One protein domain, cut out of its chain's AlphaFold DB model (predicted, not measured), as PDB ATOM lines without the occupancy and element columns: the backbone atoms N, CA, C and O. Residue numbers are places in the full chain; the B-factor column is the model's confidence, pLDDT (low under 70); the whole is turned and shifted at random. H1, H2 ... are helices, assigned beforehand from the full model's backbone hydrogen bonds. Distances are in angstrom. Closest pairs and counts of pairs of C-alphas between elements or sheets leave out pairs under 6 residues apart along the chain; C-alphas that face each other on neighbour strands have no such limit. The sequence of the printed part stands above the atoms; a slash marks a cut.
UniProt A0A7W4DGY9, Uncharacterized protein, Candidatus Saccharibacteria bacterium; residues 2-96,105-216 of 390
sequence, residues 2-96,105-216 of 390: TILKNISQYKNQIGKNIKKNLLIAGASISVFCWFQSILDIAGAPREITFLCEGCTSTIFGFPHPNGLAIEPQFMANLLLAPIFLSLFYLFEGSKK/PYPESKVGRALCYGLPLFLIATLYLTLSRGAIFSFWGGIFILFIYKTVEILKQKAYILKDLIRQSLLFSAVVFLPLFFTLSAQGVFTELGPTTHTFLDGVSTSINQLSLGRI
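Overview. This is residues 2 to 96 and 105 to 216 of the 390 residues of an uncharacterized protein of Candidatus Saccharibacteria bacterium (UniProt A0A7W4DGY9). Two long helices, H1 and H7, spread as the sides of a V from ends that lie close together, with H4 and H5 filling the middle and H6 paired with H7 as a helical hairpin. H8 crosses the end of H7 at the narrow end of the V, where the short H2 and H3 also lie; residues 2 to 14 of H1 stick out as an arm. The printed part has 207 residues with eight named helices, H1 to H8 along the chain, and no named strand: the class is all helix. It is compact, with a radius of gyration of the C-alphas of 19.5 A and spans of 63 by 46 by 30 A.

Arrangement. Begin with the longest helix, H1, residues 2 to 41. Its residues 19 to 26 alone touch residues 79 to 86 of H4, residues 72 to 92, at a steep tilt of 52 degrees, opposite ways; the closest C-alphas, of Leu 23 and Pro 82, are 5.5 A apart. Its residues 36 to 40 alone touch H2, residues 46 to 49, closest at C-alphas 36 and 49, 5.2 A. The hub is H5, residues 110 to 129, which touches four helices. Residues 26 to 34 of H1 alone touch its residues 119 to 126, closest at C-alphas 30 and 126, 5.9 A. H4 touches H5 at a shallow tilt of 31 degrees, opposite ways, closest at C-alphas 76 and 127, 5.3 A. Residues 120 to 129 of H5 alone touch residues 175 to 187 of H7, residues 162 to 192, at a steep tilt of 55 degrees; C-alphas 125 and 179 are closest, 4.7 A. H6, residues 133 to 155, and H7 form a hairpin at a shallow tilt of 16 degrees, touching through residues 164 to 172 of H7 alone, closest at C-alphas 151 and 165, 7.0 A. Residues 184 to 192 of H7 alone touch H8, residues 200 to 211, closest at C-alphas 188 and 200, 4.1 A. H3, residues 57 to 60, touches no helix. Every O i to N i+4 pair is within hydrogen-bond range in H1, H6 and H8; H4 has 14 of 17, H5 14 of 16 and H7 25 of 27, while H2 and H3 are too short for such a pair.

Along the chain. Find C-alpha 2 at (133.317, 145.007, 155.148); from there H1 runs 58.8 A to C-alpha 41 at (105.948, 114.485, 113.048). H7 measures 43.8 A, H6 32.7 A, H4 30.1 A and H5 28.3 A. H8 ends at C-alpha 211 at (127.467, 112.331, 110.481).

Size, cuts and confidence. The C-alphas of Thr 2 and Thr 197 are farthest apart, 69.4 A. Residues 97 to 104 are not printed, and C-alphas 96 and 105 are 15.5 A apart across the cut. The link from H3 to H4 is long. Look for pLDDT under 70 at residues 2 to 15, 93 to 96 and 158 to 160.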
ATOM      1  N   THR A   2     134.696 145.475 155.413       66.56
ATOM      2  CA  THR A   2     133.317 145.007 155.148       66.56
ATOM      3  C   THR A   2     132.879 145.130 153.679       66.56
ATOM      4  O   THR A   2     132.252 144.217 153.152       66.56
ATOM      5  N   ILE A   3     133.282 146.198 152.979       62.31
ATOM      6  CA  ILE A   3     132.909 146.446 151.570       62.31
ATOM      7  C   ILE A   3     133.533 145.409 150.625       62.31
ATOM      8  O   ILE A   3     132.832 144.814 149.816       62.31
ATOM      9  N   LEU A   4     134.829 145.114 150.772       60.62
ATOM     10  CA  LEU A   4     135.523 144.088 149.975       60.62
ATOM     11  C   LEU A   4     134.930 142.685 150.181       60.62
ATOM     12  O   LEU A   4     134.817 141.910 149.232       60.62
ATOM     13  N   LYS A   5     134.509 142.367 151.412       64.75
ATOM     14  CA  LYS A   5     133.851 141.095 151.731       64.75
ATOM     15  C   LYS A   5     132.455 141.018 151.106       64.75
ATOM     16  O   LYS A   5     132.124 139.990 150.520       64.75
ATOM     17  N   ASN A   6     131.695 142.116 151.136       67.62
ATOM     18  CA  ASN A   6     130.404 142.218 150.453       67.62
ATOM     19  C   ASN A   6     130.560 142.086 148.931       67.62
ATOM     20  O   ASN A   6     129.867 141.272 148.333       67.62
ATOM     21  N   ILE A   7     131.511 142.791 148.308       65.62
ATOM     22  CA  ILE A   7     131.788 142.687 146.863       65.62
ATOM     23  C   ILE A   7     132.138 141.243 146.481       65.62
ATOM     24  O   ILE A   7     131.595 140.709 145.514       65.62
ATOM     25  N   SER A   8     132.989 140.570 147.262       64.00
ATOM     26  CA  SER A   8     133.329 139.161 147.025       64.00
ATOM     27  C   SER A   8     132.123 138.224 147.172       64.00
ATOM     28  O   SER A   8     132.027 137.241 146.439       64.00
ATOM     29  N   GLN A   9     131.217 138.497 148.110       64.94
ATOM     30  CA  GLN A   9     130.017 137.691 148.326       64.94
ATOM     31  C   GLN A   9     128.991 137.891 147.199       64.94
ATOM     32  O   GLN A   9     128.506 136.903 146.645       64.94
ATOM     33  N   TYR A  10     128.729 139.141 146.800       66.94
ATOM     34  CA  TYR A  10     127.869 139.472 145.658       66.94
ATOM     35  C   TYR A  10     128.393 138.852 144.364       66.94
ATOM     36  O   TYR A  10     127.629 138.249 143.616       66.94
ATOM     37  N   LYS A  11     129.708 138.909 144.138       65.38
ATOM     38  CA  LYS A  11     130.369 138.279 142.991       65.38
ATOM     39  C   LYS A  11     130.094 136.773 142.911       65.38
ATOM     40  O   LYS A  11     129.696 136.273 141.860       65.38
ATOM     41  N   ASN A  12     130.256 136.051 144.020       66.00
ATOM     42  CA  ASN A  12     130.005 134.607 144.064       66.00
ATOM     43  C   ASN A  12     128.518 134.275 143.848       66.00
ATOM     44  O   ASN A  12     128.188 133.286 143.193       66.00
ATOM     45  N   GLN A  13     127.618 135.111 144.368       68.12
ATOM     46  CA  GLN A  13     126.177 134.945 144.196       68.12
ATOM     47  C   GLN A  13     125.731 135.206 142.749       68.12
ATOM     48  O   GLN A  13     124.958 134.421 142.201       68.12
ATOM     49  N   ILE A  14     126.268 136.246 142.105       69.12
ATOM     50  CA  ILE A  14     126.026 136.556 140.688       69.12
ATOM     51  C   ILE A  14     126.528 135.412 139.805       69.12
ATOM     52  O   ILE A  14     125.767 134.898 138.988       69.12
ATOM     53  N   GLY A  15     127.759 134.936 140.020       69.12
ATOM     54  CA  GLY A  15     128.310 133.807 139.265       69.12
ATOM     55  C   GLY A  15     127.477 132.528 139.410       69.12
ATOM     56  O   GLY A  15     127.237 131.829 138.426       69.12
ATOM     57  N   LYS A  16     126.963 132.241 140.616       71.12
ATOM     58  CA  LYS A  16     126.046 131.112 140.845       71.12
ATOM     59  C   LYS A  16     124.743 131.269 140.058       71.12
ATOM     60  O   LYS A  16     124.299 130.312 139.425       71.12
ATOM     61  N   ASN A  17     124.138 132.455 140.096       76.06
ATOM     62  CA  ASN A  17     122.886 132.729 139.394       76.06
ATOM     63  C   ASN A  17     123.060 132.620 137.879       76.06
ATOM     64  O   ASN A  17     122.236 131.992 137.226       76.06
ATOM     65  N   ILE A  18     124.160 133.140 137.335       78.81
ATOM     66  CA  ILE A  18     124.486 133.053 135.908       78.81
ATOM     67  C   ILE A  18     124.639 131.586 135.470       78.81
ATOM     68  O   ILE A  18     123.983 131.160 134.524       78.81
ATOM     69  N   LYS A  19     125.424 130.777 136.199       80.12
ATOM     70  CA  LYS A  19     125.604 129.339 135.909       80.12
ATOM     71  C   LYS A  19     124.287 128.564 135.982       80.12
ATOM     72  O   LYS A  19     123.998 127.749 135.110       80.12
ATOM     73  N   LYS A  20     123.473 128.827 137.009       83.31
ATOM     74  CA  LYS A  20     122.151 128.206 137.175       83.31
ATOM     75  C   LYS A  20     121.210 128.588 136.031       83.31
ATOM     76  O   LYS A  20     120.588 127.707 135.448       83.31
ATOM     77  N   ASN A  21     121.123 129.875 135.705       85.69
ATOM     78  CA  ASN A  21     120.248 130.375 134.648       85.69
ATOM     79  C   ASN A  21     120.662 129.834 133.279       85.69
ATOM     80  O   ASN A  21     119.784 129.484 132.501       85.69
ATOM     81  N   LEU A  22     121.965 129.685 133.013       86.69
ATOM     82  CA  LEU A  22     122.439 129.049 131.784       86.69
ATOM     83  C   LEU A  22     121.953 127.601 131.670       86.69
ATOM     84  O   LEU A  22     121.448 127.210 130.625       86.69
ATOM     85  N   LEU A  23     122.093 126.804 132.735       89.19
ATOM     86  CA  LEU A  23     121.644 125.408 132.725       89.19
ATOM     87  C   LEU A  23     120.121 125.294 132.581       89.19
ATOM     88  O   LEU A  23     119.649 124.419 131.862       89.19
ATOM     89  N   ILE A  24     119.362 126.187 133.226       88.94
ATOM     90  CA  ILE A  24     117.899 126.247 133.085       88.94
ATOM     91  C   ILE A  24     117.521 126.624 131.655       88.94
ATOM     92  O   ILE A  24     116.729 125.918 131.047       88.94
ATOM     93  N   ALA A  25     118.115 127.682 131.097       89.81
ATOM     94  CA  ALA A  25     117.848 128.112 129.730       89.81
ATOM     95  C   ALA A  25     118.193 127.009 128.718       89.81
ATOM     96  O   ALA A  25     117.371 126.688 127.866       89.81
ATOM     97  N   GLY A  26     119.361 126.370 128.863       90.69
ATOM     98  CA  GLY A  26     119.760 125.233 128.035       90.69
ATOM     99  C   GLY A  26     118.752 124.087 128.111       90.69
ATOM    100  O   GLY A  26     118.298 123.608 127.078       90.69
ATOM    101  N   ALA A  27     118.329 123.696 129.318       93.94
ATOM    102  CA  ALA A  27     117.325 122.651 129.502       93.94
ATOM    103  C   ALA A  27     115.965 123.026 128.890       93.94
ATOM    104  O   ALA A  27     115.362 122.210 128.197       93.94
ATOM    105  N   SER A  28     115.490 124.253 129.117       93.81
ATOM    106  CA  SER A  28     114.208 124.740 128.601       93.81
ATOM    107  C   SER A  28     114.177 124.769 127.075       93.81
ATOM    108  O   SER A  28     113.222 124.272 126.482       93.81
ATOM    109  N   ILE A  29     115.225 125.292 126.432       93.69
ATOM    110  CA  ILE A  29     115.291 125.329 124.966       93.69
ATOM    111  C   ILE A  29     115.479 123.910 124.411       93.69
ATOM    112  O   ILE A  29     114.862 123.571 123.409       93.69
ATOM    113  N   SER A  30     116.228 123.033 125.091       96.06
ATOM    114  CA  SER A  30     116.308 121.617 124.717       96.06
ATOM    115  C   SER A  30     114.951 120.915 124.748       96.06
ATOM    116  O   SER A  30     114.626 120.201 123.803       96.06
ATOM    117  N   VAL A  31     114.135 121.130 125.787       96.81
ATOM    118  CA  VAL A  31     112.752 120.617 125.842       96.81
ATOM    119  C   VAL A  31     111.934 121.158 124.674       96.81
ATOM    120  O   VAL A  31     111.223 120.393 124.025       96.81
ATOM    121  N   PHE A  32     112.075 122.449 124.370       95.81
ATOM    122  CA  PHE A  32     111.405 123.055 123.227       95.81
ATOM    123  C   PHE A  32     111.824 122.403 121.901       95.81
ATOM    124  O   PHE A  32     110.953 122.050 121.121       95.81
ATOM    125  N   CYS A  33     113.112 122.126 121.676       96.25
ATOM    126  CA  CYS A  33     113.582 121.420 120.478       96.25
ATOM    127  C   CYS A  33     112.939 120.037 120.308       96.25
ATOM    128  O   CYS A  33     112.479 119.703 119.220       96.25
ATOM    129  N   TRP A  34     112.867 119.242 121.379       96.62
ATOM    130  CA  TRP A  34     112.187 117.944 121.333       96.62
ATOM    131  C   TRP A  34     110.693 118.094 121.036       96.62
ATOM    132  O   TRP A  34     110.135 117.315 120.266       96.62
ATOM    133  N   PHE A  35     110.052 119.117 121.600       95.19
ATOM    134  CA  PHE A  35     108.656 119.429 121.318       95.19
ATOM    135  C   PHE A  35     108.434 119.845 119.854       95.19
ATOM    136  O   PHE A  35     107.503 119.343 119.232       95.19
ATOM    137  N   GLN A  36     109.313 120.672 119.277       95.06
ATOM    138  CA  GLN A  36     109.275 121.030 117.852       95.06
ATOM    139  C   GLN A  36     109.350 119.786 116.964       95.06
ATOM    140  O   GLN A  36     108.553 119.647 116.040       95.06
ATOM    141  N   SER A  37     110.265 118.861 117.275       93.94
ATOM    142  CA  SER A  37     110.392 117.600 116.542       93.94
ATOM    143  C   SER A  37     109.119 116.754 116.623       93.94
ATOM    144  O   SER A  37     108.636 116.276 115.603       93.94
ATOM    145  N   ILE A  38     108.544 116.596 117.817       93.94
ATOM    146  CA  ILE A  38     107.322 115.801 118.013       93.94
ATOM    147  C   ILE A  38     106.130 116.422 117.274       93.94
ATOM    148  O   ILE A  38     105.366 115.699 116.638       93.94
ATOM    149  N   LEU A  39     105.967 117.746 117.340       92.31
ATOM    150  CA  LEU A  39     104.871 118.433 116.658       92.31
ATOM    151  C   LEU A  39     104.965 118.326 115.133       92.31
ATOM    152  O   LEU A  39     103.942 118.123 114.484       92.31
ATOM    153  N   ASP A  40     106.165 118.443 114.566       91.69
ATOM    154  CA  ASP A  40     106.375 118.310 113.119       91.69
ATOM    155  C   ASP A  40     105.962 116.921 112.616       91.69
ATOM    156  O   ASP A  40     105.236 116.798 111.632       91.69
ATOM    157  N   ILE A  41     106.329 115.874 113.356       90.62
ATOM    158  CA  ILE A  41     105.948 114.485 113.048       90.62
ATOM    159  C   ILE A  41     104.444 114.275 113.200       90.62
ATOM    160  O   ILE A  41     103.836 113.571 112.400       90.62
ATOM    161  N   ALA A  42     103.820 114.929 114.183       89.50
ATOM    162  CA  ALA A  42     102.368 114.928 114.348       89.50
ATOM    163  C   ALA A  42     101.623 115.683 113.223       89.50
ATOM    164  O   ALA A  42     100.394 115.753 113.246       89.50
ATOM    165  N   GLY A  43     102.340 116.245 112.242       85.38
ATOM    166  CA  GLY A  43     101.774 116.947 111.094       85.38
ATOM    167  C   GLY A  43     101.424 118.406 111.373       85.38
ATOM    168  O   GLY A  43     100.686 119.011 110.591       85.38
ATOM    169  N   ALA A  44     101.918 118.987 112.473       88.62
ATOM    170  CA  ALA A  44     101.720 120.403 112.744       88.62
ATOM    171  C   ALA A  44     102.474 121.255 111.705       88.62
ATOM    172  O   ALA A  44     103.632 120.969 111.388       88.62
ATOM    173  N   PRO A  45     101.847 122.317 111.176       85.62
ATOM    174  CA  PRO A  45     102.461 123.154 110.160       85.62
ATOM    175  C   PRO A  45     103.590 124.020 110.747       85.62
ATOM    176  O   PRO A  45     103.644 124.285 111.955       85.62
ATOM    177  N   ARG A  46     104.494 124.481 109.874       85.31
ATOM    178  CA  ARG A  46     105.722 125.213 110.238       85.31
ATOM    179  C   ARG A  46     105.449 126.458 111.084       85.31
ATOM    180  O   ARG A  46     106.239 126.793 111.961       85.31
ATOM    181  N   GLU A  47     104.327 127.131 110.851       86.25
ATOM    182  CA  GLU A  47     103.916 128.339 111.574       86.25
ATOM    183  C   GLU A  47     103.674 128.072 113.067       86.25
ATOM    184  O   GLU A  47     103.809 128.982 113.879       86.25
ATOM    185  N   ILE A  48     103.337 126.830 113.427       86.94
ATOM    186  CA  ILE A  48     103.101 126.398 114.811       86.94
ATOM    187  C   ILE A  48     104.366 125.775 115.409       86.94
ATOM    188  O   ILE A  48     104.660 125.982 116.586       86.94
ATOM    189  N   THR A  49     105.128 125.014 114.617       86.19
ATOM    190  CA  THR A  49     106.363 124.367 115.094       86.19
ATOM    191  C   THR A  49     107.543 125.333 115.199       86.19
ATOM    192  O   THR A  49     108.502 125.047 115.914       86.19
ATOM    193  N   PHE A  50     107.489 126.484 114.519       89.50
ATOM    194  CA  PHE A  50     108.587 127.452 114.407       89.50
ATOM    195  C   PHE A  50     109.886 126.857 113.835       89.50
ATOM    196  O   PHE A  50     110.973 127.404 114.046       89.50
ATOM    197  N   LEU A  51     109.785 125.740 113.108       89.75
ATOM    198  CA  LEU A  51     110.927 125.154 112.417       89.75
ATOM    199  C   LEU A  51     111.370 126.048 111.256       89.75
ATOM    200  O   LEU A  51     110.560 126.684 110.580       89.75
ATOM    201  N   CYS A  52     112.674 126.079 111.009       88.00
ATOM    202  CA  CYS A  52     113.236 126.748 109.844       88.00
ATOM    203  C   CYS A  52     112.809 126.093 108.525       88.00
ATOM    204  O   CYS A  52     112.390 124.933 108.458       88.00
ATOM    205  N   GLU A  53     112.931 126.857 107.444       80.06
ATOM    206  CA  GLU A  53     112.744 126.338 106.095       80.06
ATOM    207  C   GLU A  53     113.814 125.284 105.785       80.06
ATOM    208  O   GLU A  53     115.003 125.536 105.951       80.06
ATOM    209  N   GLY A  54     113.386 124.081 105.398       82.31
ATOM    210  CA  GLY A  54     114.293 122.949 105.180       82.31
ATOM    211  C   GLY A  54     114.596 122.101 106.426       82.31
ATOM    212  O   GLY A  54     115.398 121.173 106.349       82.31
ATOM    213  N   CYS A  55     113.956 122.382 107.564       86.44
ATOM    214  CA  CYS A  55     114.209 121.692 108.836       86.44
ATOM    215  C   CYS A  55     113.115 120.682 109.226       86.44
ATOM    216  O   CYS A  55     113.203 120.040 110.273       86.44
ATOM    217  N   THR A  56     112.086 120.536 108.396       87.88
ATOM    218  CA  THR A  56     110.945 119.636 108.600       87.88
ATOM    219  C   THR A  56     111.297 118.186 108.255       87.88
ATOM    220  O   THR A  56     112.212 117.910 107.472       87.88
ATOM    221  N   SER A  57     110.525 117.241 108.789       84.62
ATOM    222  CA  SER A  57     110.640 115.800 108.501       84.62
ATOM    223  C   SER A  57     110.539 115.451 107.017       84.62
ATOM    224  O   SER A  57     111.091 114.449 106.575       84.62
ATOM    225  N   THR A  58     109.926 116.306 106.201       81.06
ATOM    226  CA  THR A  58     109.810 116.110 104.748       81.06
ATOM    227  C   THR A  58     111.145 116.143 104.000       81.06
ATOM    228  O   THR A  58     111.210 115.702 102.856       81.06
ATOM    229  N   ILE A  59     112.207 116.686 104.600       81.94
ATOM    230  CA  ILE A  59     113.495 116.863 103.919       81.94
ATOM    231  C   ILE A  59     114.372 115.617 104.051       81.94
ATOM    232  O   ILE A  59     114.882 115.135 103.046       81.94
ATOM    233  N   PHE A  60     114.503 115.068 105.261       74.69
ATOM    234  CA  PHE A  60     115.400 113.941 105.571       74.69
ATOM    235  C   PHE A  60     114.689 112.733 106.207       74.69
ATOM    236  O   PHE A  60     115.344 111.787 106.636       74.69
ATOM    237  N   GLY A  61     113.361 112.770 106.321       80.88
ATOM    238  CA  GLY A  61     112.555 111.771 107.029       80.88
ATOM    239  C   GLY A  61     112.302 112.117 108.500       80.88
ATOM    240  O   GLY A  61     111.303 111.697 109.063       80.88
ATOM    241  N   PHE A  62     113.141 112.949 109.121       87.94
ATOM    242  CA  PHE A  62     112.980 113.395 110.508       87.94
ATOM    243  C   PHE A  62     113.317 114.891 110.663       87.94
ATOM    244  O   PHE A  62     114.068 115.445 109.852       87.94
ATOM    245  N   PRO A  63     112.749 115.571 111.675       90.12
ATOM    246  CA  PRO A  63     112.914 117.010 111.853       90.12
ATOM    247  C   PRO A  63     114.249 117.388 112.506       90.12
ATOM    248  O   PRO A  63     114.753 116.691 113.389       90.12
ATOM    249  N   HIS A  64     114.755 118.562 112.131       90.81
ATOM    250  CA  HIS A  64     115.966 119.187 112.660       90.81
ATOM    251  C   HIS A  64     115.596 120.424 113.482       90.81
ATOM    252  O   HIS A  64     115.375 121.494 112.914       90.81
ATOM    253  N   PRO A  65     115.515 120.331 114.815       93.12
ATOM    254  CA  PRO A  65     115.048 121.455 115.606       93.12
ATOM    255  C   PRO A  65     116.084 122.583 115.658       93.12
ATOM    256  O   PRO A  65     117.252 122.376 115.996       93.12
ATOM    257  N   ASN A  66     115.632 123.801 115.377       91.19
ATOM    258  CA  ASN A  66     116.377 125.052 115.530       91.19
ATOM    259  C   ASN A  66     116.127 125.740 116.879       91.19
ATOM    260  O   ASN A  66     116.794 126.725 117.195       91.19
ATOM    261  N   GLY A  67     115.196 125.241 117.696       90.38
ATOM    262  CA  GLY A  67     114.814 125.899 118.939       90.38
ATOM    263  C   GLY A  67     114.286 127.299 118.642       90.38
ATOM    264  O   GLY A  67     113.343 127.466 117.875       90.38
ATOM    265  N   LEU A  68     114.929 128.308 119.230       88.81
ATOM    266  CA  LEU A  68     114.648 129.726 118.966       88.81
ATOM    267  C   LEU A  68     115.681 130.380 118.037       88.81
ATOM    268  O   LEU A  68     115.655 131.592 117.837       88.81
ATOM    269  N   ALA A  69     116.631 129.603 117.519       86.81
ATOM    270  CA  ALA A  69     117.644 130.105 116.610       86.81
ATOM    271  C   ALA A  69     117.140 130.081 115.162       86.81
ATOM    272  O   ALA A  69     116.200 129.368 114.820       86.81
ATOM    273  N   ILE A  70     117.798 130.842 114.289       83.44
ATOM    274  CA  ILE A  70     117.422 130.902 112.871       83.44
ATOM    275  C   ILE A  70     117.626 129.557 112.153       83.44
ATOM    276  O   ILE A  70     116.853 129.219 111.265       83.44
ATOM    277  N   GLU A  71     118.611 128.758 112.579       86.38
ATOM    278  CA  GLU A  71     118.926 127.439 112.016       86.38
ATOM    279  C   GLU A  71     119.454 126.475 113.102       86.38
ATOM    280  O   GLU A  71     119.981 126.930 114.129       86.38
ATOM    281  N   PRO A  72     119.403 125.144 112.882       89.19
ATOM    282  CA  PRO A  72     119.819 124.140 113.866       89.19
ATOM    283  C   PRO A  72     121.298 124.246 114.240       89.19
ATOM    284  O   PRO A  72     121.682 123.955 115.374       89.19
ATOM    285  N   GLN A  73     122.138 124.732 113.321       87.31
ATOM    286  CA  GLN A  73     123.566 124.907 113.575       87.31
ATOM    287  C   GLN A  73     123.872 125.929 114.678       87.31
ATOM    288  O   GLN A  73     124.758 125.690 115.501       87.31
ATOM    289  N   PHE A  74     123.105 127.018 114.761       86.38
ATOM    290  CA  PHE A  74     123.252 128.022 115.820       86.38
ATOM    291  C   PHE A  74     122.795 127.490 117.170       86.38
ATOM    292  O   PHE A  74     123.479 127.678 118.176       86.38
ATOM    293  N   MET A  75     121.668 126.777 117.180       89.62
ATOM    294  CA  MET A  75     121.146 126.134 118.382       89.62
ATOM    295  C   MET A  75     122.158 125.144 118.965       89.62
ATOM    296  O   MET A  75     122.461 125.170 120.157       89.62
ATOM    297  N   ALA A  76     122.752 124.314 118.110       90.62
ATOM    298  CA  ALA A  76     123.781 123.365 118.504       90.62
ATOM    299  C   ALA A  76     125.016 124.045 119.116       90.62
ATOM    300  O   ALA A  76     125.528 123.602 120.144       90.62
ATOM    301  N   ASN A  77     125.469 125.154 118.522       88.62
ATOM    302  CA  ASN A  77     126.590 125.932 119.047       88.62
ATOM    303  C   ASN A  77     126.254 126.561 120.411       88.62
ATOM    304  O   ASN A  77     127.066 126.487 121.333       88.62
ATOM    305  N   LEU A  78     125.045 127.106 120.586       87.12
ATOM    306  CA  LEU A  78     124.571 127.648 121.867       87.12
ATOM    307  C   LEU A  78     124.565 126.597 122.989       87.12
ATOM    308  O   LEU A  78     124.849 126.931 124.141       87.12
ATOM    309  N   LEU A  79     124.292 125.328 122.665       90.44
ATOM    310  CA  LEU A  79     124.287 124.229 123.634       90.44
ATOM    311  C   LEU A  79     125.681 123.838 124.146       90.44
ATOM    312  O   LEU A  79     125.775 123.249 125.224       90.44
ATOM    313  N   LEU A  80     126.773 124.184 123.453       90.12
ATOM    314  CA  LEU A  80     128.122 123.795 123.885       90.12
ATOM    315  C   LEU A  80     128.457 124.329 125.286       90.12
ATOM    316  O   LEU A  80     128.966 123.586 126.126       90.12
ATOM    317  N   ALA A  81     128.118 125.586 125.581       87.25
ATOM    318  CA  ALA A  81     128.377 126.189 126.888       87.25
ATOM    319  C   ALA A  81     127.665 125.466 128.057       87.25
ATOM    320  O   ALA A  81     128.357 125.043 128.992       87.25
ATOM    321  N   PRO A  82     126.329 125.259 128.047       89.69
ATOM    322  CA  PRO A  82     125.653 124.499 129.097       89.69
ATOM    323  C   PRO A  82     126.084 123.023 129.143       89.69
ATOM    324  O   PRO A  82     126.151 122.453 130.236       89.69
ATOM    325  N   ILE A  83     126.450 122.407 128.011       92.62
ATOM    326  CA  ILE A  83     127.006 121.044 127.982       92.62
ATOM    327  C   ILE A  83     128.323 120.987 128.760       92.62
ATOM    328  O   ILE A  83     128.418 120.256 129.743       92.62
ATOM    329  N   PHE A  84     129.330 121.791 128.411       90.25
ATOM    330  CA  PHE A  84     130.617 121.745 129.115       90.25
ATOM    331  C   PHE A  84     130.511 122.179 130.584       90.25
ATOM    332  O   PHE A  84     131.221 121.636 131.435       90.25
ATOM    333  N   LEU A  85     129.590 123.092 130.916       87.19
ATOM    334  CA  LEU A  85     129.303 123.455 132.304       87.19
ATOM    335  C   LEU A  85     128.668 122.296 133.089       87.19
ATOM    336  O   LEU A  85     129.071 122.025 134.219       87.19
ATOM    337  N   SER A  86     127.687 121.593 132.517       89.75
ATOM    338  CA  SER A  86     127.079 120.426 133.173       89.75
ATOM    339  C   SER A  86     128.082 119.276 133.328       89.75
ATOM    340  O   SER A  86     128.147 118.671 134.398       89.75
ATOM    341  N   LEU A  87     128.951 119.059 132.334       90.62
ATOM    342  CA  LEU A  87     130.049 118.090 132.390       90.62
ATOM    343  C   LEU A  87     131.100 118.430 133.450       90.62
ATOM    344  O   LEU A  87     131.620 117.527 134.103       90.62
ATOM    345  N   PHE A  88     131.404 119.715 133.661       87.31
ATOM    346  CA  PHE A  88     132.262 120.144 134.765       87.31
ATOM    347  C   PHE A  88     131.715 119.645 136.105       87.31
ATOM    348  O   PHE A  88     132.441 119.017 136.874       87.31
ATOM    349  N   TYR A  89     130.423 119.852 136.364       84.50
ATOM    350  CA  TYR A  89     129.796 119.376 137.595       84.50
ATOM    351  C   TYR A  89     129.671 117.849 137.657       84.50
ATOM    352  O   TYR A  89     129.830 117.291 138.740       84.50
ATOM    353  N   LEU A  90     129.468 117.165 136.528       88.69
ATOM    354  CA  LEU A  90     129.451 115.701 136.471       88.69
ATOM    355  C   LEU A  90     130.814 115.094 136.852       88.69
ATOM    356  O   LEU A  90     130.882 114.159 137.648       88.69
ATOM    357  N   PHE A  91     131.904 115.630 136.298       86.38
ATOM    358  CA  PHE A  91     133.247 115.073 136.473       86.38
ATOM    359  C   PHE A  91     133.964 115.563 137.742       86.38
ATOM    360  O   PHE A  91     134.784 114.831 138.298       86.38
ATOM    361  N   GLU A  92     133.687 116.784 138.214       78.94
ATOM    362  CA  GLU A  92     134.330 117.359 139.409       78.94
ATOM    363  C   GLU A  92     133.445 117.314 140.662       78.94
ATOM    364  O   GLU A  92     133.969 117.308 141.778       78.94
ATOM    365  N   GLY A  93     132.115 117.233 140.515       58.75
ATOM    366  CA  GLY A  93     131.137 117.394 141.601       58.75
ATOM    367  C   GLY A  93     131.148 116.317 142.690       58.75
ATOM    368  O   GLY A  93     130.383 116.409 143.646       58.75
ATOM    369  N   SER A  94     132.018 115.308 142.587       47.59
ATOM    370  CA  SER A  94     132.177 114.258 143.600       47.59
ATOM    371  C   SER A  94     133.293 114.537 144.618       47.59
ATOM    372  O   SER A  94     133.317 113.897 145.672       47.59
ATOM    373  N   LYS A  95     134.219 115.475 144.360       48.59
ATOM    374  CA  LYS A  95     135.315 115.768 145.302       48.59
ATOM    375  C   LYS A  95     134.841 116.803 146.332       48.59
ATOM    376  O   LYS A  95     134.462 117.905 145.962       48.59
ATOM    377  N   LYS A  96     134.915 116.465 147.631       40.75
ATOM    378  CA  LYS A  96     134.603 117.311 148.816       40.75
ATOM    379  C   LYS A  96     135.421 118.623 148.919       40.75
ATOM    380  O   LYS A  96     135.465 119.240 149.980       40.75
ATOM    381  N   PRO A 105     125.120 124.583 141.274       70.00
ATOM    382  CA  PRO A 105     123.819 125.103 140.866       70.00
ATOM    383  C   PRO A 105     122.698 124.085 141.124       70.00
ATOM    384  O   PRO A 105     121.528 124.465 141.120       70.00
ATOM    385  N   TYR A 106     123.044 122.815 141.368       72.75
ATOM    386  CA  TYR A 106     122.100 121.740 141.652       72.75
ATOM    387  C   TYR A 106     121.695 121.723 143.135       72.75
ATOM    388  O   TYR A 106     122.520 122.027 144.000       72.75
ATOM    389  N   PRO A 107     120.444 121.349 143.457       73.31
ATOM    390  CA  PRO A 107     120.019 121.184 144.844       73.31
ATOM    391  C   PRO A 107     120.745 120.000 145.511       73.31
ATOM    392  O   PRO A 107     121.021 118.994 144.870       73.31
ATOM    393  N   GLU A 108     120.986 120.061 146.822       70.94
ATOM    394  CA  GLU A 108     121.634 118.983 147.611       70.94
ATOM    395  C   GLU A 108     120.740 117.724 147.790       70.94
ATOM    396  O   GLU A 108     121.040 116.810 148.556       70.94
ATOM    397  N   SER A 109     119.603 117.650 147.092       78.50
ATOM    398  CA  SER A 109     118.620 116.569 147.204       78.50
ATOM    399  C   SER A 109     118.951 115.364 146.307       78.50
ATOM    400  O   SER A 109     119.788 115.426 145.404       78.50
ATOM    401  N   LYS A 110     118.241 114.237 146.501       78.81
ATOM    402  CA  LYS A 110     118.286 113.091 145.563       78.81
ATOM    403  C   LYS A 110     117.967 113.523 144.121       78.81
ATOM    404  O   LYS A 110     118.602 113.033 143.192       78.81
ATOM    405  N   VAL A 111     117.058 114.487 143.960       80.38
ATOM    406  CA  VAL A 111     116.690 115.080 142.664       80.38
ATOM    407  C   VAL A 111     117.867 115.832 142.043       80.38
ATOM    408  O   VAL A 111     118.125 115.678 140.857       80.38
ATOM    409  N   GLY A 112     118.640 116.590 142.825       80.25
ATOM    410  CA  GLY A 112     119.805 117.299 142.291       80.25
ATOM    411  C   GLY A 112     120.930 116.377 141.833       80.25
ATOM    412  O   GLY A 112     121.573 116.661 140.825       80.25
ATOM    413  N   ARG A 113     121.116 115.226 142.495       80.00
ATOM    414  CA  ARG A 113     122.012 114.176 141.988       80.00
ATOM    415  C   ARG A 113     121.514 113.602 140.666       80.00
ATOM    416  O   ARG A 113     122.306 113.509 139.737       80.00
ATOM    417  N   ALA A 114     120.226 113.277 140.559       84.81
ATOM    418  CA  ALA A 114     119.645 112.805 139.302       84.81
ATOM    419  C   ALA A 114     119.811 113.837 138.172       84.81
ATOM    420  O   ALA A 114     120.216 113.472 137.075       84.81
ATOM    421  N   LEU A 115     119.599 115.126 138.456       85.31
ATOM    422  CA  LEU A 115     119.816 116.213 137.497       85.31
ATOM    423  C   LEU A 115     121.283 116.342 137.071       85.31
ATOM    424  O   LEU A 115     121.542 116.564 135.896       85.31
ATOM    425  N   CYS A 116     122.242 116.162 137.983       86.19
ATOM    426  CA  CYS A 116     123.669 116.221 137.653       86.19
ATOM    427  C   CYS A 116     124.083 115.144 136.629       86.19
ATOM    428  O   CYS A 116     124.914 115.410 135.766       86.19
ATOM    429  N   TYR A 117     123.477 113.951 136.692       88.06
ATOM    430  CA  TYR A 117     123.715 112.878 135.718       88.06
ATOM    431  C   TYR A 117     122.841 113.003 134.462       88.06
ATOM    432  O   TYR A 117     123.328 112.800 133.356       88.06
ATOM    433  N   GLY A 118     121.558 113.334 134.618       91.38
ATOM    434  CA  GLY A 118     120.585 113.342 133.523       91.38
ATOM    435  C   GLY A 118     120.681 114.566 132.616       91.38
ATOM    436  O   GLY A 118     120.537 114.437 131.404       91.38
ATOM    437  N   LEU A 119     120.968 115.747 133.173       93.50
ATOM    438  CA  LEU A 119     121.049 116.984 132.398       93.50
ATOM    439  C   LEU A 119     122.124 116.954 131.298       93.50
ATOM    440  O   LEU A 119     121.770 117.271 130.164       93.50
ATOM    441  N   PRO A 120     123.396 116.574 131.554       94.31
ATOM    442  CA  PRO A 120     124.390 116.513 130.483       94.31
ATOM    443  C   PRO A 120     123.967 115.544 129.375       94.31
ATOM    444  O   PRO A 120     124.082 115.885 128.203       94.31
ATOM    445  N   LEU A 121     123.409 114.379 129.726       96.19
ATOM    446  CA  LEU A 121     122.920 113.404 128.747       96.19
ATOM    447  C   LEU A 121     121.789 113.983 127.888       96.19
ATOM    448  O   LEU A 121     121.805 113.822 126.673       96.19
ATOM    449  N   PHE A 122     120.845 114.693 128.507       96.56
ATOM    450  CA  PHE A 122     119.733 115.330 127.805       96.56
ATOM    451  C   PHE A 122     120.198 116.447 126.860       96.56
ATOM    452  O   PHE A 122     119.769 116.494 125.710       96.56
ATOM    453  N   LEU A 123     121.116 117.310 127.308       96.44
ATOM    454  CA  LEU A 123     121.664 118.386 126.476       96.44
ATOM    455  C   LEU A 123     122.471 117.835 125.290       96.44
ATOM    456  O   LEU A 123     122.333 118.330 124.174       96.44
ATOM    457  N   ILE A 124     123.282 116.792 125.511       97.25
ATOM    458  CA  ILE A 124     124.040 116.116 124.446       97.25
ATOM    459  C   ILE A 124     123.085 115.396 123.481       97.25
ATOM    460  O   ILE A 124     123.316 115.405 122.275       97.25
ATOM    461  N   ALA A 125     121.983 114.826 123.977       97.12
ATOM    462  CA  ALA A 125     120.958 114.250 123.114       97.12
ATOM    463  C   ALA A 125     120.330 115.326 122.209       97.12
ATOM    464  O   ALA A 125     120.229 115.141 120.999       97.12
ATOM    465  N   THR A 126     119.982 116.497 122.748       96.56
ATOM    466  CA  THR A 126     119.517 117.609 121.903       96.56
ATOM    467  C   THR A 126     120.589 118.046 120.901       96.56
ATOM    468  O   THR A 126     120.255 118.296 119.748       96.56
ATOM    469  N   LEU A 127     121.868 118.094 121.295       95.75
ATOM    470  CA  LEU A 127     122.962 118.426 120.378       95.75
ATOM    471  C   LEU A 127     122.983 117.486 119.163       95.75
ATOM    472  O   LEU A 127     123.017 117.968 118.034       95.75
ATOM    473  N   TYR A 128     122.913 116.169 119.368       96.31
ATOM    474  CA  TYR A 128     122.862 115.210 118.257       96.31
ATOM    475  C   TYR A 128     121.580 115.326 117.429       96.31
ATOM    476  O   TYR A 128     121.646 115.221 116.206       96.31
ATOM    477  N   LEU A 129     120.442 115.613 118.067       95.00
ATOM    478  CA  LEU A 129     119.164 115.806 117.379       95.00
ATOM    479  C   LEU A 129     119.218 116.949 116.348       95.00
ATOM    480  O   LEU A 129     118.586 116.851 115.303       95.00
ATOM    481  N   THR A 130     120.009 118.002 116.594       92.50
ATOM    482  CA  THR A 130     120.178 119.108 115.627       92.50
ATOM    483  C   THR A 130     120.918 118.723 114.337       92.50
ATOM    484  O   THR A 130     120.868 119.484 113.374       92.50
ATOM    485  N   LEU A 131     121.664 117.605 114.323       90.50
ATOM    486  CA  LEU A 131     122.620 117.203 113.272       90.50
ATOM    487  C   LEU A 131     123.585 118.307 112.792       90.50
ATOM    488  O   LEU A 131     124.109 118.270 111.675       90.50
ATOM    489  N   SER A 132     123.915 119.269 113.657       90.50
ATOM    490  CA  SER A 132     124.953 120.260 113.367       90.50
ATOM    491  C   SER A 132     126.346 119.628 113.411       90.50
ATOM    492  O   SER A 132     126.966 119.515 114.470       90.50
ATOM    493  N   ARG A 133     126.865 119.233 112.241       87.56
ATOM    494  CA  ARG A 133     128.188 118.593 112.095       87.56
ATOM    495  C   ARG A 133     129.302 119.388 112.781       87.56
ATOM    496  O   ARG A 133     130.084 118.812 113.532       87.56
ATOM    497  N   GLY A 134     129.338 120.708 112.582       87.38
ATOM    498  CA  GLY A 134     130.364 121.573 113.170       87.38
ATOM    499  C   GLY A 134     130.342 121.580 114.700       87.38
ATOM    500  O   GLY A 134     131.387 121.425 115.334       87.38
ATOM    501  N   ALA A 135     129.154 121.681 115.303       90.38
ATOM    502  CA  ALA A 135     128.999 121.647 116.756       90.38
ATOM    503  C   ALA A 135     129.301 120.255 117.332       90.38
ATOM    504  O   ALA A 135     129.987 120.142 118.348       90.38
ATOM    505  N   ILE A 136     128.850 119.191 116.657       94.00
ATOM    506  CA  ILE A 136     129.100 117.803 117.057       94.00
ATOM    507  C   ILE A 136     130.604 117.508 117.027       94.00
ATOM    508  O   ILE A 136     131.155 117.068 118.034       94.00
ATOM    509  N   PHE A 137     131.307 117.805 115.933       93.06
ATOM    510  CA  PHE A 137     132.756 117.583 115.848       93.06
ATOM    511  C   PHE A 137     133.532 118.401 116.886       93.06
ATOM    512  O   PHE A 137     134.468 117.890 117.504       93.06
ATOM    513  N   SER A 138     133.100 119.633 117.149       91.81
ATOM    514  CA  SER A 138     133.697 120.484 118.182       91.81
ATOM    515  C   SER A 138     133.485 119.931 119.594       91.81
ATOM    516  O   SER A 138     134.408 119.935 120.411       91.81
ATOM    517  N   PHE A 139     132.297 119.388 119.877       94.88
ATOM    518  CA  PHE A 139     132.009 118.677 121.120       94.88
ATOM    519  C   PHE A 139     132.905 117.443 121.291       94.88
ATOM    520  O   PHE A 139     133.521 117.289 122.347       94.88
ATOM    521  N   TRP A 140     133.042 116.608 120.254       95.00
ATOM    522  CA  TRP A 140     133.931 115.440 120.269       95.00
ATOM    523  C   TRP A 140     135.388 115.837 120.532       95.00
ATOM    524  O   TRP A 140     136.036 115.239 121.393       95.00
ATOM    525  N   GLY A 141     135.883 116.884 119.863       93.88
ATOM    526  CA  GLY A 141     137.221 117.431 120.104       93.88
ATOM    527  C   GLY A 141     137.417 117.895 121.551       93.88
ATOM    528  O   GLY A 141     138.409 117.544 122.193       93.88
ATOM    529  N   GLY A 142     136.446 118.623 122.111       92.94
ATOM    530  CA  GLY A 142     136.518 119.092 123.495       92.94
ATOM    531  C   GLY A 142     136.438 117.963 124.532       92.94
ATOM    532  O   GLY A 142     137.217 117.945 125.489       92.94
ATOM    533  N   ILE A 143     135.555 116.980 124.333       94.19
ATOM    534  CA  ILE A 143     135.467 115.782 125.180       94.19
ATOM    535  C   ILE A 143     136.764 114.977 125.145       94.19
ATOM    536  O   ILE A 143     137.238 114.550 126.199       94.19
ATOM    537  N   PHE A 144     137.357 114.793 123.966       94.38
ATOM    538  CA  PHE A 144     138.609 114.057 123.816       94.38
ATOM    539  C   PHE A 144     139.751 114.711 124.606       94.38
ATOM    540  O   PHE A 144     140.500 114.035 125.313       94.38
ATOM    541  N   ILE A 145     139.835 116.041 124.584       93.12
ATOM    542  CA  ILE A 145     140.834 116.784 125.361       93.12
ATOM    543  C   ILE A 145     140.576 116.667 126.865       93.12
ATOM    544  O   ILE A 145     141.524 116.469 127.629       93.12
ATOM    545  N   LEU A 146     139.317 116.728 127.314       91.69
ATOM    546  CA  LEU A 146     138.973 116.477 128.720       91.69
ATOM    547  C   LEU A 146     139.326 115.052 129.151       91.69
ATOM    548  O   LEU A 146     139.829 114.861 130.259       91.69
ATOM    549  N   PHE A 147     139.102 114.069 128.278       92.38
ATOM    550  CA  PHE A 147     139.474 112.680 128.514       92.38
ATOM    551  C   PHE A 147     140.988 112.529 128.685       92.38
ATOM    552  O   PHE A 147     141.426 111.921 129.666       92.38
ATOM    553  N   ILE A 148     141.795 113.134 127.804       91.50
ATOM    554  CA  ILE A 148     143.260 113.147 127.931       91.50
ATOM    555  C   ILE A 148     143.670 113.831 129.234       91.50
ATOM    556  O   ILE A 148     144.437 113.262 130.008       91.50
ATOM    557  N   TYR A 149     143.138 115.024 129.510       89.75
ATOM    558  CA  TYR A 149     143.474 115.785 130.712       89.75
ATOM    559  C   TYR A 149     143.211 114.976 131.987       89.75
ATOM    560  O   TYR A 149     144.085 114.867 132.848       89.75
ATOM    561  N   LYS A 150     142.029 114.363 132.092       87.38
ATOM    562  CA  LYS A 150     141.654 113.541 133.245       87.38
ATOM    563  C   LYS A 150     142.487 112.269 133.345       87.38
ATOM    564  O   LYS A 150     142.908 111.906 134.438       87.38
ATOM    565  N   THR A 151     142.797 111.644 132.211       87.19
ATOM    566  CA  THR A 151     143.706 110.492 132.166       87.19
ATOM    567  C   THR A 151     145.089 110.866 132.699       87.19
ATOM    568  O   THR A 151     145.615 110.177 133.568       87.19
ATOM    569  N   VAL A 152     145.645 112.006 132.281       87.75
ATOM    570  CA  VAL A 152     146.915 112.528 132.809       87.75
ATOM    571  C   VAL A 152     146.812 112.890 134.300       87.75
ATOM    572  O   VAL A 152     147.762 112.637 135.040       87.75
ATOM    573  N   GLU A 153     145.684 113.445 134.772       84.00
ATOM    574  CA  GLU A 153     145.448 113.724 136.205       84.00
ATOM    575  C   GLU A 153     145.528 112.432 137.039       84.00
ATOM    576  O   GLU A 153     146.181 112.432 138.080       84.00
ATOM    577  N   ILE A 154     144.922 111.334 136.570       82.69
ATOM    578  CA  ILE A 154     144.982 110.024 137.240       82.69
ATOM    579  C   ILE A 154     146.393 109.432 137.180       82.69
ATOM    580  O   ILE A 154     146.901 108.989 138.205       82.69
ATOM    581  N   LEU A 155     147.055 109.463 136.018       82.75
ATOM    582  CA  LEU A 155     148.402 108.898 135.848       82.75
ATOM    583  C   LEU A 155     149.457 109.578 136.735       82.75
ATOM    584  O   LEU A 155     150.434 108.946 137.126       82.75
ATOM    585  N   LYS A 156     149.265 110.858 137.081       82.69
ATOM    586  CA  LYS A 156     150.143 111.585 138.012       82.69
ATOM    587  C   LYS A 156     149.959 111.175 139.477       82.69
ATOM    588  O   LYS A 156     150.817 111.494 140.302       82.69
ATOM    589  N   GLN A 157     148.861 110.511 139.837       79.00
ATOM    590  CA  GLN A 157     148.649 110.045 141.205       79.00
ATOM    591  C   GLN A 157     149.471 108.773 141.455       79.00
ATOM    592  O   GLN A 157     149.346 107.787 140.739       79.00
ATOM    593  N   LYS A 158     150.314 108.787 142.502       57.72
ATOM    594  CA  LYS A 158     151.254 107.691 142.833       57.72
ATOM    595  C   LYS A 158     150.581 106.332 143.086       57.72
ATOM    596  O   LYS A 158     151.238 105.306 142.969       57.72
ATOM    597  N   ALA A 159     149.296 106.318 143.436       62.12
ATOM    598  CA  ALA A 159     148.500 105.102 143.548       62.12
ATOM    599  C   ALA A 159     147.770 104.864 142.222       62.12
ATOM    600  O   ALA A 159     146.630 105.289 142.042       62.12
ATOM    601  N   TYR A 160     148.446 104.214 141.278       63.56
ATOM    602  CA  TYR A 160     147.811 103.772 140.044       63.56
ATOM    603  C   TYR A 160     146.756 102.711 140.367       63.56
ATOM    604  O   TYR A 160     147.078 101.599 140.787       63.56
ATOM    605  N   ILE A 161     145.486 103.050 140.164       74.12
ATOM    606  CA  ILE A 161     144.368 102.126 140.326       74.12
ATOM    607  C   ILE A 161     143.727 101.952 138.946       74.12
ATOM    608  O   ILE A 161     142.945 102.790 138.502       74.12
ATOM    609  N   LEU A 162     144.030 100.842 138.260       81.06
ATOM    610  CA  LEU A 162     143.457 100.487 136.947       81.06
ATOM    611  C   LEU A 162     141.916 100.597 136.931       81.06
ATOM    612  O   LEU A 162     141.322 101.017 135.940       81.06
ATOM    613  N   LYS A 163     141.267 100.298 138.064       83.94
ATOM    614  CA  LYS A 163     139.818 100.451 138.265       83.94
ATOM    615  C   LYS A 163     139.327 101.892 138.055       83.94
ATOM    616  O   LYS A 163     138.233 102.075 137.524       83.94
ATOM    617  N   ASP A 164     140.106 102.906 138.433       83.00
ATOM    618  CA  ASP A 164     139.727 104.311 138.255       83.00
ATOM    619  C   ASP A 164     139.813 104.750 136.794       83.00
ATOM    620  O   ASP A 164     138.910 105.441 136.318       83.00
ATOM    621  N   LEU A 165     140.827 104.277 136.063       85.56
ATOM    622  CA  LEU A 165     140.957 104.506 134.622       85.56
ATOM    623  C   LEU A 165     139.794 103.860 133.852       85.56
ATOM    624  O   LEU A 165     139.168 104.512 133.017       85.56
ATOM    625  N   ILE A 166     139.460 102.603 134.174       86.69
ATOM    626  CA  ILE A 166     138.330 101.886 133.563       86.69
ATOM    627  C   ILE A 166     137.018 102.619 133.850       86.69
ATOM    628  O   ILE A 166     136.243 102.872 132.930       86.69
ATOM    629  N   ARG A 167     136.779 103.016 135.106       87.81
ATOM    630  CA  ARG A 167     135.577 103.766 135.496       87.81
ATOM    631  C   ARG A 167     135.472 105.097 134.754       87.81
ATOM    632  O   ARG A 167     134.385 105.448 134.306       87.81
ATOM    633  N   GLN A 168     136.574 105.834 134.624       87.25
ATOM    634  CA  GLN A 168     136.592 107.089 133.879       87.25
ATOM    635  C   GLN A 168     136.295 106.848 132.397       87.25
ATOM    636  O   GLN A 168     135.436 107.523 131.840       87.25
ATOM    637  N   SER A 169     136.976 105.889 131.767       89.69
ATOM    638  CA  SER A 169     136.752 105.549 130.360       89.69
ATOM    639  C   SER A 169     135.294 105.158 130.108       89.69
ATOM    640  O   SER A 169     134.662 105.677 129.190       89.69
ATOM    641  N   LEU A 170     134.712 104.345 130.996       91.62
ATOM    642  CA  LEU A 170     133.300 103.973 130.945       91.62
ATOM    643  C   LEU A 170     132.378 105.190 131.091       91.62
ATOM    644  O   LEU A 170     131.396 105.289 130.365       91.62
ATOM    645  N   LEU A 171     132.690 106.126 131.991       91.25
ATOM    646  CA  LEU A 171     131.899 107.342 132.184       91.25
ATOM    647  C   LEU A 171     131.935 108.246 130.943       91.25
ATOM    648  O   LEU A 171     130.885 108.699 130.497       91.25
ATOM    649  N   PHE A 172     133.116 108.491 130.368       93.19
ATOM    650  CA  PHE A 172     133.247 109.266 129.129       93.19
ATOM    651  C   PHE A 172     132.535 108.581 127.959       93.19
ATOM    652  O   PHE A 172     131.809 109.238 127.218       93.19
ATOM    653  N   SER A 173     132.683 107.260 127.840       93.31
ATOM    654  CA  SER A 173     131.969 106.455 126.849       93.31
ATOM    655  C   SER A 173     130.450 106.583 127.020       93.31
ATOM    656  O   SER A 173     129.749 106.933 126.074       93.31
ATOM    657  N   ALA A 174     129.933 106.426 128.241       94.31
ATOM    658  CA  ALA A 174     128.507 106.570 128.529       94.31
ATOM    659  C   ALA A 174     127.981 107.976 128.198       94.31
ATOM    660  O   ALA A 174     126.919 108.098 127.596       94.31
ATOM    661  N   VAL A 175     128.729 109.032 128.536       94.62
ATOM    662  CA  VAL A 175     128.358 110.430 128.247       94.62
ATOM    663  C   VAL A 175     128.216 110.697 126.749       94.62
ATOM    664  O   VAL A 175     127.367 111.492 126.354       94.62
ATOM    665  N   VAL A 176     129.031 110.054 125.914       94.88
ATOM    666  CA  VAL A 176     129.043 110.294 124.465       94.88
ATOM    667  C   VAL A 176     128.079 109.370 123.730       94.88
ATOM    668  O   VAL A 176     127.289 109.838 122.910       94.88
ATOM    669  N   PHE A 177     128.138 108.069 124.012       95.69
ATOM    670  CA  PHE A 177     127.440 107.054 123.228       95.69
ATOM    671  C   PHE A 177     125.994 106.836 123.671       95.69
ATOM    672  O   PHE A 177     125.147 106.597 122.817       95.69
ATOM    673  N   LEU A 178     125.669 106.954 124.966       96.00
ATOM    674  CA  LEU A 178     124.288 106.763 125.424       96.00
ATOM    675  C   LEU A 178     123.333 107.798 124.793       96.00
ATOM    676  O   LEU A 178     122.315 107.376 124.240       96.00
ATOM    677  N   PRO A 179     123.645 109.114 124.782       96.56
ATOM    678  CA  PRO A 179     122.806 110.089 124.091       96.56
ATOM    679  C   PRO A 179     122.777 109.874 122.579       96.56
ATOM    680  O   PRO A 179     121.719 110.029 121.987       96.56
ATOM    681  N   LEU A 180     123.902 109.479 121.967       95.62
ATOM    682  CA  LEU A 180     123.985 109.220 120.526       95.62
ATOM    683  C   LEU A 180     123.038 108.092 120.099       95.62
ATOM    684  O   LEU A 180     122.263 108.257 119.161       95.62
ATOM    685  N   PHE A 181     123.076 106.953 120.795       95.69
ATOM    686  CA  PHE A 181     122.181 105.835 120.500       95.69
ATOM    687  C   PHE A 181     120.722 106.217 120.730       95.69
ATOM    688  O   PHE A 181     119.887 105.945 119.874       95.69
ATOM    689  N   PHE A 182     120.427 106.910 121.835       96.19
ATOM    690  CA  PHE A 182     119.081 107.407 122.108       96.19
ATOM    691  C   PHE A 182     118.560 108.305 120.976       96.19
ATOM    692  O   PHE A 182     117.429 108.134 120.528       96.19
ATOM    693  N   THR A 183     119.383 109.225 120.469       95.38
ATOM    694  CA  THR A 183     118.974 110.146 119.401       95.38
ATOM    695  C   THR A 183     118.838 109.472 118.052       95.38
ATOM    696  O   THR A 183     117.894 109.782 117.339       95.38
ATOM    697  N   LEU A 184     119.715 108.520 117.720       94.31
ATOM    698  CA  LEU A 184     119.584 107.735 116.491       94.31
ATOM    699  C   LEU A 184     118.297 106.904 116.516       94.31
ATOM    700  O   LEU A 184     117.565 106.875 115.532       94.31
ATOM    701  N   SER A 185     117.979 106.279 117.654       94.12
ATOM    702  CA  SER A 185     116.703 105.583 117.832       94.12
ATOM    703  C   SER A 185     115.518 106.538 117.717       94.12
ATOM    704  O   SER A 185     114.555 106.215 117.031       94.12
ATOM    705  N   ALA A 186     115.587 107.723 118.331       93.62
ATOM    706  CA  ALA A 186     114.532 108.724 118.203       93.62
ATOM    707  C   ALA A 186     114.345 109.175 116.746       93.62
ATOM    708  O   ALA A 186     113.219 109.190 116.271       93.62
ATOM    709  N   GLN A 187     115.423 109.458 116.011       92.69
ATOM    710  CA  GLN A 187     115.384 109.830 114.590       92.69
ATOM    711  C   GLN A 187     114.812 108.707 113.715       92.69
ATOM    712  O   GLN A 187     114.021 108.978 112.813       92.69
ATOM    713  N   GLY A 188     115.148 107.446 114.004       90.12
ATOM    714  CA  GLY A 188     114.533 106.289 113.354       90.12
ATOM    715  C   GLY A 188     113.025 106.216 113.610       90.12
ATOM    716  O   GLY A 188     112.252 106.117 112.661       90.12
ATOM    717  N   VAL A 189     112.591 106.348 114.870       92.00
ATOM    718  CA  VAL A 189     111.158 106.377 115.235       92.00
ATOM    719  C   VAL A 189     110.447 107.556 114.571       92.00
ATOM    720  O   VAL A 189     109.344 107.406 114.057       92.00
ATOM    721  N   PHE A 190     111.081 108.725 114.544       91.88
ATOM    722  CA  PHE A 190     110.556 109.926 113.898       91.88
ATOM    723  C   PHE A 190     110.382 109.754 112.393       91.88
ATOM    724  O   PHE A 190     109.443 110.305 111.831       91.88
ATOM    725  N   THR A 191     111.255 108.968 111.767       87.56
ATOM    726  CA  THR A 191     111.166 108.647 110.343       87.56
ATOM    727  C   THR A 191     110.016 107.690 110.052       87.56
ATOM    728  O   THR A 191     109.262 107.918 109.115       87.56
ATOM    729  N   GLU A 192     109.844 106.664 110.887       88.62
ATOM    730  CA  GLU A 192     108.787 105.659 110.723       88.62
ATOM    731  C   GLU A 192     107.384 106.205 111.035       88.62
ATOM    732  O   GLU A 192     106.415 105.850 110.368       88.62
ATOM    733  N   LEU A 193     107.266 107.079 112.040       88.00
ATOM    734  CA  LEU A 193     106.009 107.754 112.389       88.00
ATOM    735  C   LEU A 193     105.750 109.011 111.550       88.00
ATOM    736  O   LEU A 193     104.672 109.598 111.639       88.00
ATOM    737  N   GLY A 194     106.756 109.458 110.802       81.69
ATOM    738  CA  GLY A 194     106.723 110.691 110.039       81.69
ATOM    739  C   GLY A 194     105.786 110.630 108.833       81.69
ATOM    740  O   GLY A 194     105.320 109.567 108.424       81.69
ATOM    741  N   PRO A 195     105.539 111.781 108.191       77.00
ATOM    742  CA  PRO A 195     104.707 111.858 106.990       77.00
ATOM    743  C   PRO A 195     105.364 111.224 105.747       77.00
ATOM    744  O   PRO A 195     104.760 111.204 104.673       77.00
ATOM    745  N   THR A 196     106.610 110.759 105.863       78.69
ATOM    746  CA  THR A 196     107.404 110.162 104.784       78.69
ATOM    747  C   THR A 196     107.331 108.639 104.811       78.69
ATOM    748  O   THR A 196     107.238 108.041 105.872       78.69
ATOM    749  N   THR A 197     107.477 107.983 103.663       75.25
ATOM    750  CA  THR A 197     107.432 106.509 103.547       75.25
ATOM    751  C   THR A 197     108.711 105.772 103.951       75.25
ATOM    752  O   THR A 197     108.858 104.589 103.650       75.25
ATOM    753  N   HIS A 198     109.657 106.457 104.587       79.88
ATOM    754  CA  HIS A 198     110.921 105.863 105.008       79.88
ATOM    755  C   HIS A 198     110.746 104.991 106.255       79.88
ATOM    756  O   HIS A 198     109.922 105.266 107.122       79.88
ATOM    757  N   THR A 199     111.547 103.933 106.355       85.81
ATOM    758  CA  THR A 199     111.535 103.036 107.514       85.81
ATOM    759  C   THR A 199     112.462 103.538 108.622       85.81
ATOM    760  O   THR A 199     113.324 104.394 108.405       85.81
ATOM    761  N   PHE A 200     112.350 102.951 109.817       88.94
ATOM    762  CA  PHE A 200     113.257 103.219 110.939       88.94
ATOM    763  C   PHE A 200     114.743 103.140 110.547       88.94
ATOM    764  O   PHE A 200     115.540 104.012 110.903       88.94
ATOM    765  N   LEU A 201     115.125 102.098 109.797       87.00
ATOM    766  CA  LEU A 201     116.513 101.888 109.376       87.00
ATOM    767  C   LEU A 201     116.979 102.945 108.374       87.00
ATOM    768  O   LEU A 201     118.153 103.316 108.404       87.00
ATOM    769  N   ASP A 202     116.080 103.471 107.544       83.62
ATOM    770  CA  ASP A 202     116.406 104.545 106.607       83.62
ATOM    771  C   ASP A 202     116.702 105.851 107.351       83.62
ATOM    772  O   ASP A 202     117.658 106.548 107.008       83.62
ATOM    773  N   GLY A 203     115.953 106.150 108.418       83.88
ATOM    774  CA  GLY A 203     116.208 107.300 109.291       83.88
ATOM    775  C   GLY A 203     117.562 107.220 109.999       83.88
ATOM    776  O   GLY A 203     118.359 108.168 109.977       83.88
ATOM    777  N   VAL A 204     117.874 106.051 110.569       88.25
ATOM    778  CA  VAL A 204     119.174 105.789 111.210       88.25
ATOM    779  C   VAL A 204     120.313 105.850 110.189       88.25
ATOM    780  O   VAL A 204     121.340 106.481 110.446       88.25
ATOM    781  N   SER A 205     120.131 105.235 109.015       87.38
ATOM    782  CA  SER A 205     121.114 105.265 107.930       87.38
ATOM    783  C   SER A 205     121.375 106.691 107.462       87.38
ATOM    784  O   SER A 205     122.532 107.086 107.364       87.38
ATOM    785  N   THR A 206     120.327 107.490 107.249       86.00
ATOM    786  CA  THR A 206     120.443 108.894 106.829       86.00
ATOM    787  C   THR A 206     121.222 109.709 107.859       86.00
ATOM    788  O   THR A 206     122.150 110.436 107.499       86.00
ATOM    789  N   SER A 207     120.923 109.529 109.146       87.12
ATOM    790  CA  SER A 207     121.622 110.210 110.244       87.12
ATOM    791  C   SER A 207     123.112 109.848 110.292       87.12
ATOM    792  O   SER A 207     123.972 110.723 110.387       87.12
ATOM    793  N   ILE A 208     123.449 108.561 110.163       88.44
ATOM    794  CA  ILE A 208     124.842 108.085 110.163       88.44
ATOM    795  C   ILE A 208     125.579 108.510 108.891       88.44
ATOM    796  O   ILE A 208     126.747 108.902 108.951       88.44
ATOM    797  N   ASN A 209     124.906 108.490 107.747       88.62
ATOM    798  CA  ASN A 209     125.438 108.954 106.473       88.62
ATOM    799  C   ASN A 209     125.796 110.449 106.556       88.62
ATOM    800  O   ASN A 209     126.922 110.832 106.238       88.62
ATOM    801  N   GLN A 210     124.917 111.277 107.130       85.06
ATOM    802  CA  GLN A 210     125.187 112.696 107.387       85.06
ATOM    803  C   GLN A 210     126.366 112.917 108.350       85.06
ATOM    804  O   GLN A 210     127.279 113.693 108.051       85.06
ATOM    805  N   LEU A 211     126.389 112.213 109.488       85.88
ATOM    806  CA  LEU A 211     127.467 112.331 110.481       85.88
ATOM    807  C   LEU A 211     128.824 111.843 109.948       85.88
ATOM    808  O   LEU A 211     129.864 112.366 110.342       85.88
ATOM    809  N   SER A 212     128.819 110.864 109.041       86.19
ATOM    810  CA  SER A 212     130.024 110.274 108.448       86.19
ATOM    811  C   SER A 212     130.488 110.949 107.155       86.19
ATOM    812  O   SER A 212     131.419 110.446 106.523       86.19
ATOM    813  N   LEU A 213     129.881 112.074 106.751       80.06
ATOM    814  CA  LEU A 213     130.186 112.761 105.485       80.06
ATOM    815  C   LEU A 213     129.987 111.860 104.255       80.06
ATOM    816  O   LEU A 213     130.778 111.892 103.315       80.06
ATOM    817  N   GLY A 214     128.978 110.991 104.292       78.44
ATOM    818  CA  GLY A 214     128.698 110.033 103.226       78.44
ATOM    819  C   GLY A 214     129.665 108.858 103.144       78.44
ATOM    820  O   GLY A 214     129.556 108.054 102.220       78.44
ATOM    821  N   ARG A 215     130.601 108.716 104.095       80.75
ATOM    822  CA  ARG A 215     131.538 107.580 104.109       80.75
ATOM    823  C   ARG A 215     130.884 106.278 104.553       80.75
ATOM    824  O   ARG A 215     131.315 105.215 104.118       80.75
ATOM    825  N   ILE A 216     129.883 106.353 105.429       81.81
ATOM    826  CA  ILE A 216     129.164 105.188 105.944       81.81
ATOM    827  C   ILE A 216     127.719 105.274 105.465       81.81
ATOM    828  O   ILE A 216     126.963 106.138 105.896       81.81
TER     829      ILE A 216